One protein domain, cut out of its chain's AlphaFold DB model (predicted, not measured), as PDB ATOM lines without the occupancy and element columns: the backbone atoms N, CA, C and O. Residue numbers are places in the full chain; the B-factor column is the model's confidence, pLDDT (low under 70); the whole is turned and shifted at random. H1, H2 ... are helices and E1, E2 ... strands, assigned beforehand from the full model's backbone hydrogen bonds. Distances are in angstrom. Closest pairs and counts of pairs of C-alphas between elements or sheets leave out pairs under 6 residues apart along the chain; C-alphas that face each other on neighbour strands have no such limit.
ATOM      1  N   TYR A  52      27.492 -58.077 115.515       97.38
ATOM      2  CA  TYR A  52      28.192 -56.995 116.188       97.38
ATOM      3  C   TYR A  52      27.286 -55.781 116.374       97.38
ATOM      4  O   TYR A  52      26.268 -55.630 115.695       97.38
ATOM      5  N   LEU A  53      27.664 -54.930 117.320       96.75
ATOM      6  CA  LEU A  53      27.028 -53.656 117.602       96.75
ATOM      7  C   LEU A  53      28.103 -52.565 117.587       96.75
ATOM      8  O   LEU A  53      29.052 -52.608 118.369       96.75
ATOM      9  N   GLU A  54      27.965 -51.621 116.665       96.81
ATOM     10  CA  GLU A  54      28.826 -50.453 116.528       96.81
ATOM     11  C   GLU A  54      28.264 -49.312 117.377       96.81
ATOM     12  O   GLU A  54      27.106 -48.911 117.219       96.81
ATOM     13  N   ASN A  55      29.103 -48.807 118.282       96.19
ATOM     14  CA  ASN A  55      28.828 -47.677 119.168       96.19
ATOM     15  C   ASN A  55      27.471 -47.788 119.885       96.19
ATOM     16  O   ASN A  55      26.750 -46.803 120.031       96.19
ATOM     17  N   ASP A  56      27.118 -49.010 120.297       95.06
ATOM     18  CA  ASP A  56      25.847 -49.361 120.937       95.06
ATOM     19  C   ASP A  56      24.586 -48.930 120.148       95.06
ATOM     20  O   ASP A  56      23.521 -48.725 120.727       95.06
ATOM     21  N   CYS A  57      24.688 -48.813 118.818       95.81
ATOM     22  CA  CYS A  57      23.611 -48.313 117.964       95.81
ATOM     23  C   CYS A  57      23.409 -49.150 116.693       95.81
ATOM     24  O   CYS A  57      22.348 -49.748 116.508       95.81
ATOM     25  N   ASN A  58      24.410 -49.207 115.810       96.81
ATOM     26  CA  ASN A  58      24.267 -49.872 114.518       96.81
ATOM     27  C   ASN A  58      24.560 -51.363 114.631       96.81
ATOM     28  O   ASN A  58      25.567 -51.774 115.202       96.81
ATOM     29  N   THR A  59      23.701 -52.190 114.047       97.00
ATOM     30  CA  THR A  59      23.942 -53.630 113.958       97.00
ATOM     31  C   THR A  59      24.838 -53.931 112.775       97.00
ATOM     32  O   THR A  59      24.598 -53.425 111.677       97.00
ATOM     33  N   CYS A  60      25.823 -54.797 112.979       97.12
ATOM     34  CA  CYS A  60      26.791 -55.142 111.953       97.12
ATOM     35  C   CYS A  60      26.960 -56.655 111.805       97.12
ATOM     36  O   CYS A  60      26.723 -57.428 112.740       97.12
ATOM     37  N   PHE A  61      27.406 -57.064 110.622       96.12
ATOM     38  CA  PHE A  61      27.737 -58.440 110.277       96.12
ATOM     39  C   PHE A  61      28.971 -58.469 109.376       96.12
ATOM     40  O   PHE A  61      29.271 -57.501 108.673       96.12
ATOM     41  N   CYS A  62      29.677 -59.592 109.404       95.56
ATOM     42  CA  CYS A  62      30.787 -59.833 108.493       95.56
ATOM     43  C   CYS A  62      30.270 -60.464 107.210       95.56
ATOM     44  O   CYS A  62      29.477 -61.414 107.253       95.56
ATOM     45  N   ASP A  63      30.741 -59.965 106.078       92.56
ATOM     46  CA  ASP A  63      30.535 -60.623 104.800       92.56
ATOM     47  C   ASP A  63      31.459 -61.861 104.646       92.56
ATOM     48  O   ASP A  63      32.290 -62.142 105.519       92.56
ATOM     49  N   PRO A  64      31.326 -62.646 103.559       92.69
ATOM     50  CA  PRO A  64      32.180 -63.812 103.317       92.69
ATOM     51  C   PRO A  64      33.672 -63.501 103.105       92.69
ATOM     52  O   PRO A  64      34.483 -64.425 103.126       92.69
ATOM     53  N   TYR A  65      34.039 -62.239 102.877       89.25
ATOM     54  CA  TYR A  65      35.418 -61.786 102.688       89.25
ATOM     55  C   TYR A  65      36.051 -61.280 103.992       89.25
ATOM     56  O   TYR A  65      37.264 -61.074 104.046       89.25
ATOM     57  N   GLY A  66      35.256 -61.164 105.060       87.25
ATOM     58  CA  GLY A  66      35.691 -60.693 106.370       87.25
ATOM     59  C   GLY A  66      35.537 -59.185 106.561       87.25
ATOM     60  O   GLY A  66      36.028 -58.659 107.561       87.25
ATOM     61  N   ASP A  67      34.847 -58.496 105.650       90.81
ATOM     62  CA  ASP A  67      34.569 -57.070 105.770       90.81
ATOM     63  C   ASP A  67      33.329 -56.827 106.644       90.81
ATOM     64  O   ASP A  67      32.316 -57.527 106.556       90.81
ATOM     65  N   LEU A  68      33.408 -55.814 107.513       93.94
ATOM     66  CA  LEU A  68      32.328 -55.453 108.433       93.94
ATOM     67  C   LEU A  68      31.353 -54.462 107.780       93.94
ATOM     68  O   LEU A  68      31.660 -53.270 107.624       93.94
ATOM     69  N   GLY A  69      30.146 -54.942 107.483       95.38
ATOM     70  CA  GLY A  69      29.006 -54.130 107.061       95.38
ATOM     71  C   GLY A  69      28.096 -53.791 108.241       95.38
ATOM     72  O   GLY A  69      27.713 -54.679 108.999       95.38
ATOM     73  N   CYS A  70      27.735 -52.517 108.391       96.62
ATOM     74  CA  CYS A  70      26.853 -52.023 109.450       96.62
ATOM     75  C   CYS A  70      25.597 -51.376 108.860       96.62
ATOM     76  O   CYS A  70      25.626 -50.835 107.753       96.62
ATOM     77  N   SER A  71      24.499 -51.396 109.614       96.88
ATOM     78  CA  SER A  71      23.348 -50.532 109.341       96.88
ATOM     79  C   SER A  71      23.742 -49.051 109.418       96.88
ATOM     80  O   SER A  71      24.742 -48.700 110.037       96.88
ATOM     81  N   SER A  72      22.934 -48.170 108.830       94.62
ATOM     82  CA  SER A  72      23.152 -46.715 108.868       94.62
ATOM     83  C   SER A  72      21.992 -46.006 109.562       94.62
ATOM     84  O   SER A  72      21.346 -45.130 108.986       94.62
ATOM     85  N   TYR A  73      21.686 -46.421 110.791       93.75
ATOM     86  CA  TYR A  73      20.716 -45.707 111.610       93.75
ATOM     87  C   TYR A  73      21.319 -44.392 112.112       93.75
ATOM     88  O   TYR A  73      22.513 -44.327 112.414       93.75
ATOM     89  N   PRO A  74      20.509 -43.331 112.214       91.62
ATOM     90  CA  PRO A  74      20.970 -42.080 112.783       91.62
ATOM     91  C   PRO A  74      21.064 -42.214 114.315       91.62
ATOM     92  O   PRO A  74      20.052 -42.348 115.005       91.62
ATOM     93  N   CYS A  75      22.290 -42.210 114.838       92.31
ATOM     94  CA  CYS A  75      22.589 -42.389 116.259       92.31
ATOM     95  C   CYS A  75      22.785 -41.030 116.939       92.31
ATOM     96  O   CYS A  75      23.680 -40.273 116.569       92.31
ATOM     97  N   PHE A  76      21.965 -40.719 117.943       88.12
ATOM     98  CA  PHE A  76      22.012 -39.442 118.659       88.12
ATOM     99  C   PHE A  76      22.016 -39.680 120.170       88.12
ATOM    100  O   PHE A  76      20.988 -39.571 120.839       88.12
ATOM    101  N   SER A  77      23.167 -40.045 120.724       91.44
ATOM    102  CA  SER A  77      23.339 -40.153 122.174       91.44
ATOM    103  C   SER A  77      24.731 -39.685 122.583       91.44
ATOM    104  O   SER A  77      25.669 -39.704 121.787       91.44
ATOM    105  N   ARG A  78      24.878 -39.233 123.834       90.12
ATOM    106  CA  ARG A  78      26.204 -38.849 124.350       90.12
ATOM    107  C   ARG A  78      27.103 -40.072 124.479       90.12
ATOM    108  O   ARG A  78      28.311 -39.973 124.308       90.12
ATOM    109  N   GLU A  79      26.499 -41.213 124.777       90.62
ATOM    110  CA  GLU A  79      27.144 -42.512 124.849       90.62
ATOM    111  C   GLU A  79      27.744 -42.881 123.490       90.62
ATOM    112  O   GLU A  79      28.914 -43.240 123.436       90.62
ATOM    113  N   PHE A  80      27.005 -42.698 122.389       92.19
ATOM    114  CA  PHE A  80      27.522 -42.927 121.038       92.19
ATOM    115  C   PHE A  80      28.792 -42.107 120.772       92.19
ATOM    116  O   PHE A  80      29.803 -42.665 120.356       92.19
ATOM    117  N   GLU A  81      28.784 -40.810 121.093       91.19
ATOM    118  CA  GLU A  81      29.952 -39.932 120.915       91.19
ATOM    119  C   GLU A  81      31.171 -40.391 121.728       91.19
ATOM    120  O   GLU A  81      32.310 -40.322 121.262       91.19
ATOM    121  N   GLN A  82      30.961 -40.897 122.944       92.25
ATOM    122  CA  GLN A  82      32.049 -41.452 123.757       92.25
ATOM    123  C   GLN A  82      32.618 -42.737 123.150       92.25
ATOM    124  O   GLN A  82      33.826 -42.963 123.201       92.25
ATOM    125  N   LEU A  83      31.757 -43.578 122.579       93.31
ATOM    126  CA  LEU A  83      32.145 -44.837 121.947       93.31
ATOM    127  C   LEU A  83      32.842 -44.630 120.608       93.31
ATOM    128  O   LEU A  83      33.742 -45.405 120.281       93.31
ATOM    129  N   LEU A  84      32.470 -43.573 119.888       93.81
ATOM    130  CA  LEU A  84      33.118 -43.150 118.656       93.81
ATOM    131  C   LEU A  84      34.561 -42.689 118.913       93.81
ATOM    132  O   LEU A  84      35.472 -43.036 118.165       93.81
ATOM    133  N   ASN A  85      34.780 -41.957 120.008       93.06
ATOM    134  CA  ASN A  85      36.070 -41.368 120.374       93.06
ATOM    135  C   ASN A  85      36.889 -42.260 121.329       93.06
ATOM    136  O   ASN A  85      37.394 -41.805 122.359       93.06
ATOM    137  N   CYS A  86      37.021 -43.545 121.004       93.44
ATOM    138  CA  CYS A  86      37.832 -44.489 121.770       93.44
ATOM    139  C   CYS A  86      39.298 -44.534 121.287       93.44
ATOM    140  O   CYS A  86      39.647 -44.044 120.215       93.44
ATOM    141  N   LYS A  87      40.188 -45.134 122.091       94.00
ATOM    142  CA  LYS A  87      41.593 -45.346 121.705       94.00
ATOM    143  C   LYS A  87      41.718 -46.592 120.830       94.00
ATOM    144  O   LYS A  87      41.469 -47.691 121.322       94.00
ATOM    145  N   ASP A  88      42.156 -46.413 119.589       93.12
ATOM    146  CA  ASP A  88      42.305 -47.486 118.597       93.12
ATOM    147  C   ASP A  88      43.081 -48.709 119.126       93.12
ATOM    148  O   ASP A  88      44.015 -48.577 119.924       93.12
ATOM    149  N   GLY A  89      42.630 -49.902 118.736       91.12
ATOM    150  CA  GLY A  89      43.155 -51.197 119.182       91.12
ATOM    151  C   GLY A  89      42.849 -51.558 120.642       91.12
ATOM    152  O   GLY A  89      43.262 -52.615 121.123       91.12
ATOM    153  N   THR A  90      42.138 -50.708 121.392       94.38
ATOM    154  CA  THR A  90      41.758 -51.032 122.774       94.38
ATOM    155  C   THR A  90      40.685 -52.112 122.784       94.38
ATOM    156  O   THR A  90      39.594 -51.912 122.252       94.38
ATOM    157  N   VAL A  91      40.962 -53.221 123.473       95.69
ATOM    158  CA  VAL A  91      40.000 -54.304 123.694       95.69
ATOM    159  C   VAL A  91      39.442 -54.225 125.112       95.69
ATOM    160  O   VAL A  91      40.186 -54.155 126.090       95.69
ATOM    161  N   THR A  92      38.119 -54.254 125.238       95.75
ATOM    162  CA  THR A  92      37.398 -54.249 126.516       95.75
ATOM    163  C   THR A  92      36.351 -55.358 126.556       95.75
ATOM    164  O   THR A  92      35.972 -55.927 125.535       95.75
ATOM    165  N   LYS A  93      35.877 -55.685 127.760       96.44
ATOM    166  CA  LYS A  93      34.805 -56.660 127.971       96.44
ATOM    167  C   LYS A  93      33.605 -55.972 128.616       96.44
ATOM    168  O   LYS A  93      33.752 -55.344 129.662       96.44
ATOM    169  N   ARG A  94      32.419 -56.119 128.017       93.69
ATOM    170  CA  ARG A  94      31.134 -55.611 128.525       93.69
ATOM    171  C   ARG A  94      30.176 -56.770 128.748       93.69
ATOM    172  O   ARG A  94      29.633 -57.343 127.805       93.69
ATOM    173  N   GLY A  95      30.010 -57.165 130.005       93.81
ATOM    174  CA  GLY A  95      29.346 -58.427 130.325       93.81
ATOM    175  C   GLY A  95      30.103 -59.598 129.692       93.81
ATOM    176  O   GLY A  95      31.284 -59.800 129.963       93.81
ATOM    177  N   CYS A  96      29.442 -60.365 128.832       95.19
ATOM    178  CA  CYS A  96      30.052 -61.448 128.056       95.19
ATOM    179  C   CYS A  96      30.575 -61.008 126.678       95.19
ATOM    180  O   CYS A  96      31.208 -61.811 125.991       95.19
ATOM    181  N   ASN A  97      30.312 -59.766 126.274       96.06
ATOM    182  CA  ASN A  97      30.685 -59.253 124.966       96.06
ATOM    183  C   ASN A  97      32.107 -58.704 124.971       96.06
ATOM    184  O   ASN A  97      32.535 -58.069 125.936       96.06
ATOM    185  N   ILE A  98      32.827 -58.969 123.886       96.38
ATOM    186  CA  ILE A  98      34.159 -58.418 123.643       96.38
ATOM    187  C   ILE A  98      33.994 -57.237 122.700       96.38
ATOM    188  O   ILE A  98      33.295 -57.351 121.694       96.38
ATOM    189  N   CYS A  99      34.607 -56.119 123.060       96.44
ATOM    190  CA  CYS A  99      34.551 -54.877 122.317       96.44
ATOM    191  C   CYS A  99      35.955 -54.449 121.924       96.44
ATOM    192  O   CYS A  99      36.854 -54.480 122.761       96.44
ATOM    193  N   GLU A 100      36.122 -53.998 120.693       96.31
ATOM    194  CA  GLU A 100      37.376 -53.464 120.176       96.31
ATOM    195  C   GLU A 100      37.137 -52.059 119.635       96.31
ATOM    196  O   GLU A 100      36.124 -51.794 118.987       96.31
ATOM    197  N   CYS A 101      38.048 -51.144 119.943       95.88
ATOM    198  CA  CYS A 101      38.056 -49.834 119.320       95.88
ATOM    199  C   CYS A 101      38.741 -49.920 117.959       95.88
ATOM    200  O   CYS A 101      39.897 -50.332 117.887       95.88
ATOM    201  N   VAL A 102      38.035 -49.500 116.915       94.06
ATOM    202  CA  VAL A 102      38.492 -49.529 115.530       94.06
ATOM    203  C   VAL A 102      38.595 -48.103 115.011       94.06
ATOM    204  O   VAL A 102      37.608 -47.359 114.987       94.06
ATOM    205  N   GLY A 103      39.794 -47.720 114.582       90.25
ATOM    206  CA  GLY A 103      40.105 -46.397 114.058       90.25
ATOM    207  C   GLY A 103      39.095 -45.928 113.010       90.25
ATOM    208  O   GLY A 103      38.797 -46.626 112.043       90.25
ATOM    209  N   GLY A 104      38.529 -44.739 113.226       87.88
ATOM    210  CA  GLY A 104      37.546 -44.127 112.326       87.88
ATOM    211  C   GLY A 104      36.124 -44.699 112.399       87.88
ATOM    212  O   GLY A 104      35.229 -44.105 111.804       87.88
ATOM    213  N   ARG A 105      35.889 -45.798 113.131       91.25
ATOM    214  CA  ARG A 105      34.544 -46.361 113.367       91.25
ATOM    215  C   ARG A 105      34.090 -46.277 114.821       91.25
ATOM    216  O   ARG A 105      32.894 -46.179 115.072       91.25
ATOM    217  N   GLY A 106      35.018 -46.288 115.772       95.38
ATOM    218  CA  GLY A 106      34.701 -46.299 117.198       95.38
ATOM    219  C   GLY A 106      34.665 -47.708 117.782       95.38
ATOM    220  O   GLY A 106      35.413 -48.590 117.368       95.38
ATOM    221  N   THR A 107      33.822 -47.921 118.786       96.88
ATOM    222  CA  THR A 107      33.749 -49.176 119.539       96.88
ATOM    223  C   THR A 107      32.846 -50.184 118.837       96.88
ATOM    224  O   THR A 107      31.666 -49.922 118.622       96.88
ATOM    225  N   ILE A 108      33.366 -51.378 118.562       97.12
ATOM    226  CA  ILE A 108      32.629 -52.481 117.940       97.12
ATOM    227  C   ILE A 108      32.595 -53.652 118.913       97.12
ATOM    228  O   ILE A 108      33.632 -54.205 119.269       97.12
ATOM    229  N   CYS A 109      31.400 -54.032 119.353       97.25
ATOM    230  CA  CYS A 109      31.191 -55.108 120.316       97.25
ATOM    231  C   CYS A 109      30.563 -56.327 119.652       97.25
ATOM    232  O   CYS A 109      29.671 -56.181 118.822       97.25
ATOM    233  N   THR A 110      30.929 -57.542 120.068       96.94
ATOM    234  CA  THR A 110      30.062 -58.702 119.810       96.94
ATOM    235  C   THR A 110      28.692 -58.453 120.442       96.94
ATOM    236  O   THR A 110      28.617 -57.861 121.517       96.94
ATOM    237  N   ASN A 111      27.616 -58.932 119.828       96.00
ATOM    238  CA  ASN A 111      26.254 -58.746 120.325       96.00
ATOM    239  C   ASN A 111      25.637 -60.081 120.766       96.00
ATOM    240  O   ASN A 111      24.733 -60.626 120.135       96.00
TER     241      ASN A 111
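This is residues 52 to 111 of the 116 residues of an uncharacterized protein of Photinus pyralis (UniProt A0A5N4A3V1). Two three-stranded antiparallel meanders, each strand the antiparallel neighbour of the one before, join side by side through E1 and E6 into one strongly twisted sheet. A short helix, H1, lies beside the strands near the start of E6, in the link between the two meanders. The printed part has 60 residues with one named helix and six named strands, along the chain E1 E2 E3 H1 E4 E5 E6; the sheet's order is E3 E2 E1 E6 E5 E4, all antiparallel, and the class is mixed. The whole is compact, with a radius of gyration of the C-alphas of 11.0 A, and spans 32 by 25 by 22 A.

E1, residues 52 to 54, forms a hairpin with E2, residues 58 to 62; N 54 and O 58 are 2.8 A apart. E2 forms a hairpin with E3, residues 68 to 70, an edge strand; N 61 and O 69 are 2.9 A apart. The pairing is staggered: E2 pairs with E1 over residues 58 to 60 and with E3 over 60 to 62. H1, residues 78 to 84, is on the sheet at a height of 6.5 A, over none of the strands, but only just: 2 of its C-alphas fall on E6, residues 106 to 110. The closest C-alphas of H1 and E6, those of Leu 84 and Gly 106, are 3.8 A apart. Every O i to N i+4 pair in H1 is within hydrogen-bond range. E4, residues 91 to 94, the other edge strand, forms a hairpin with E5, residues 97 to 102; N 92 and O 99 are 2.8 A apart. E5 and E6 form a hairpin; N 102 and O 106 are 2.8 A apart. E6 is antiparallel to E1 at 160 degrees, with N 53 and O 109 2.8 A apart. E3 and E4 are apart.

E1 begins at C-alpha 52, (28.192, -56.995, 116.188). E2 is 13.3 A long, H1 9.9 A, E4 10.2 A, E5 15.6 A and E6 13.5 A. E6 ends at C-alpha 110, (30.062, -58.702, 119.810).

The two C-alphas farthest apart, those of Pro 64 and Arg 78, are 33.2 A apart. The printed part has no cut, no link is long, and no printed residue is under 70 in pLDDT.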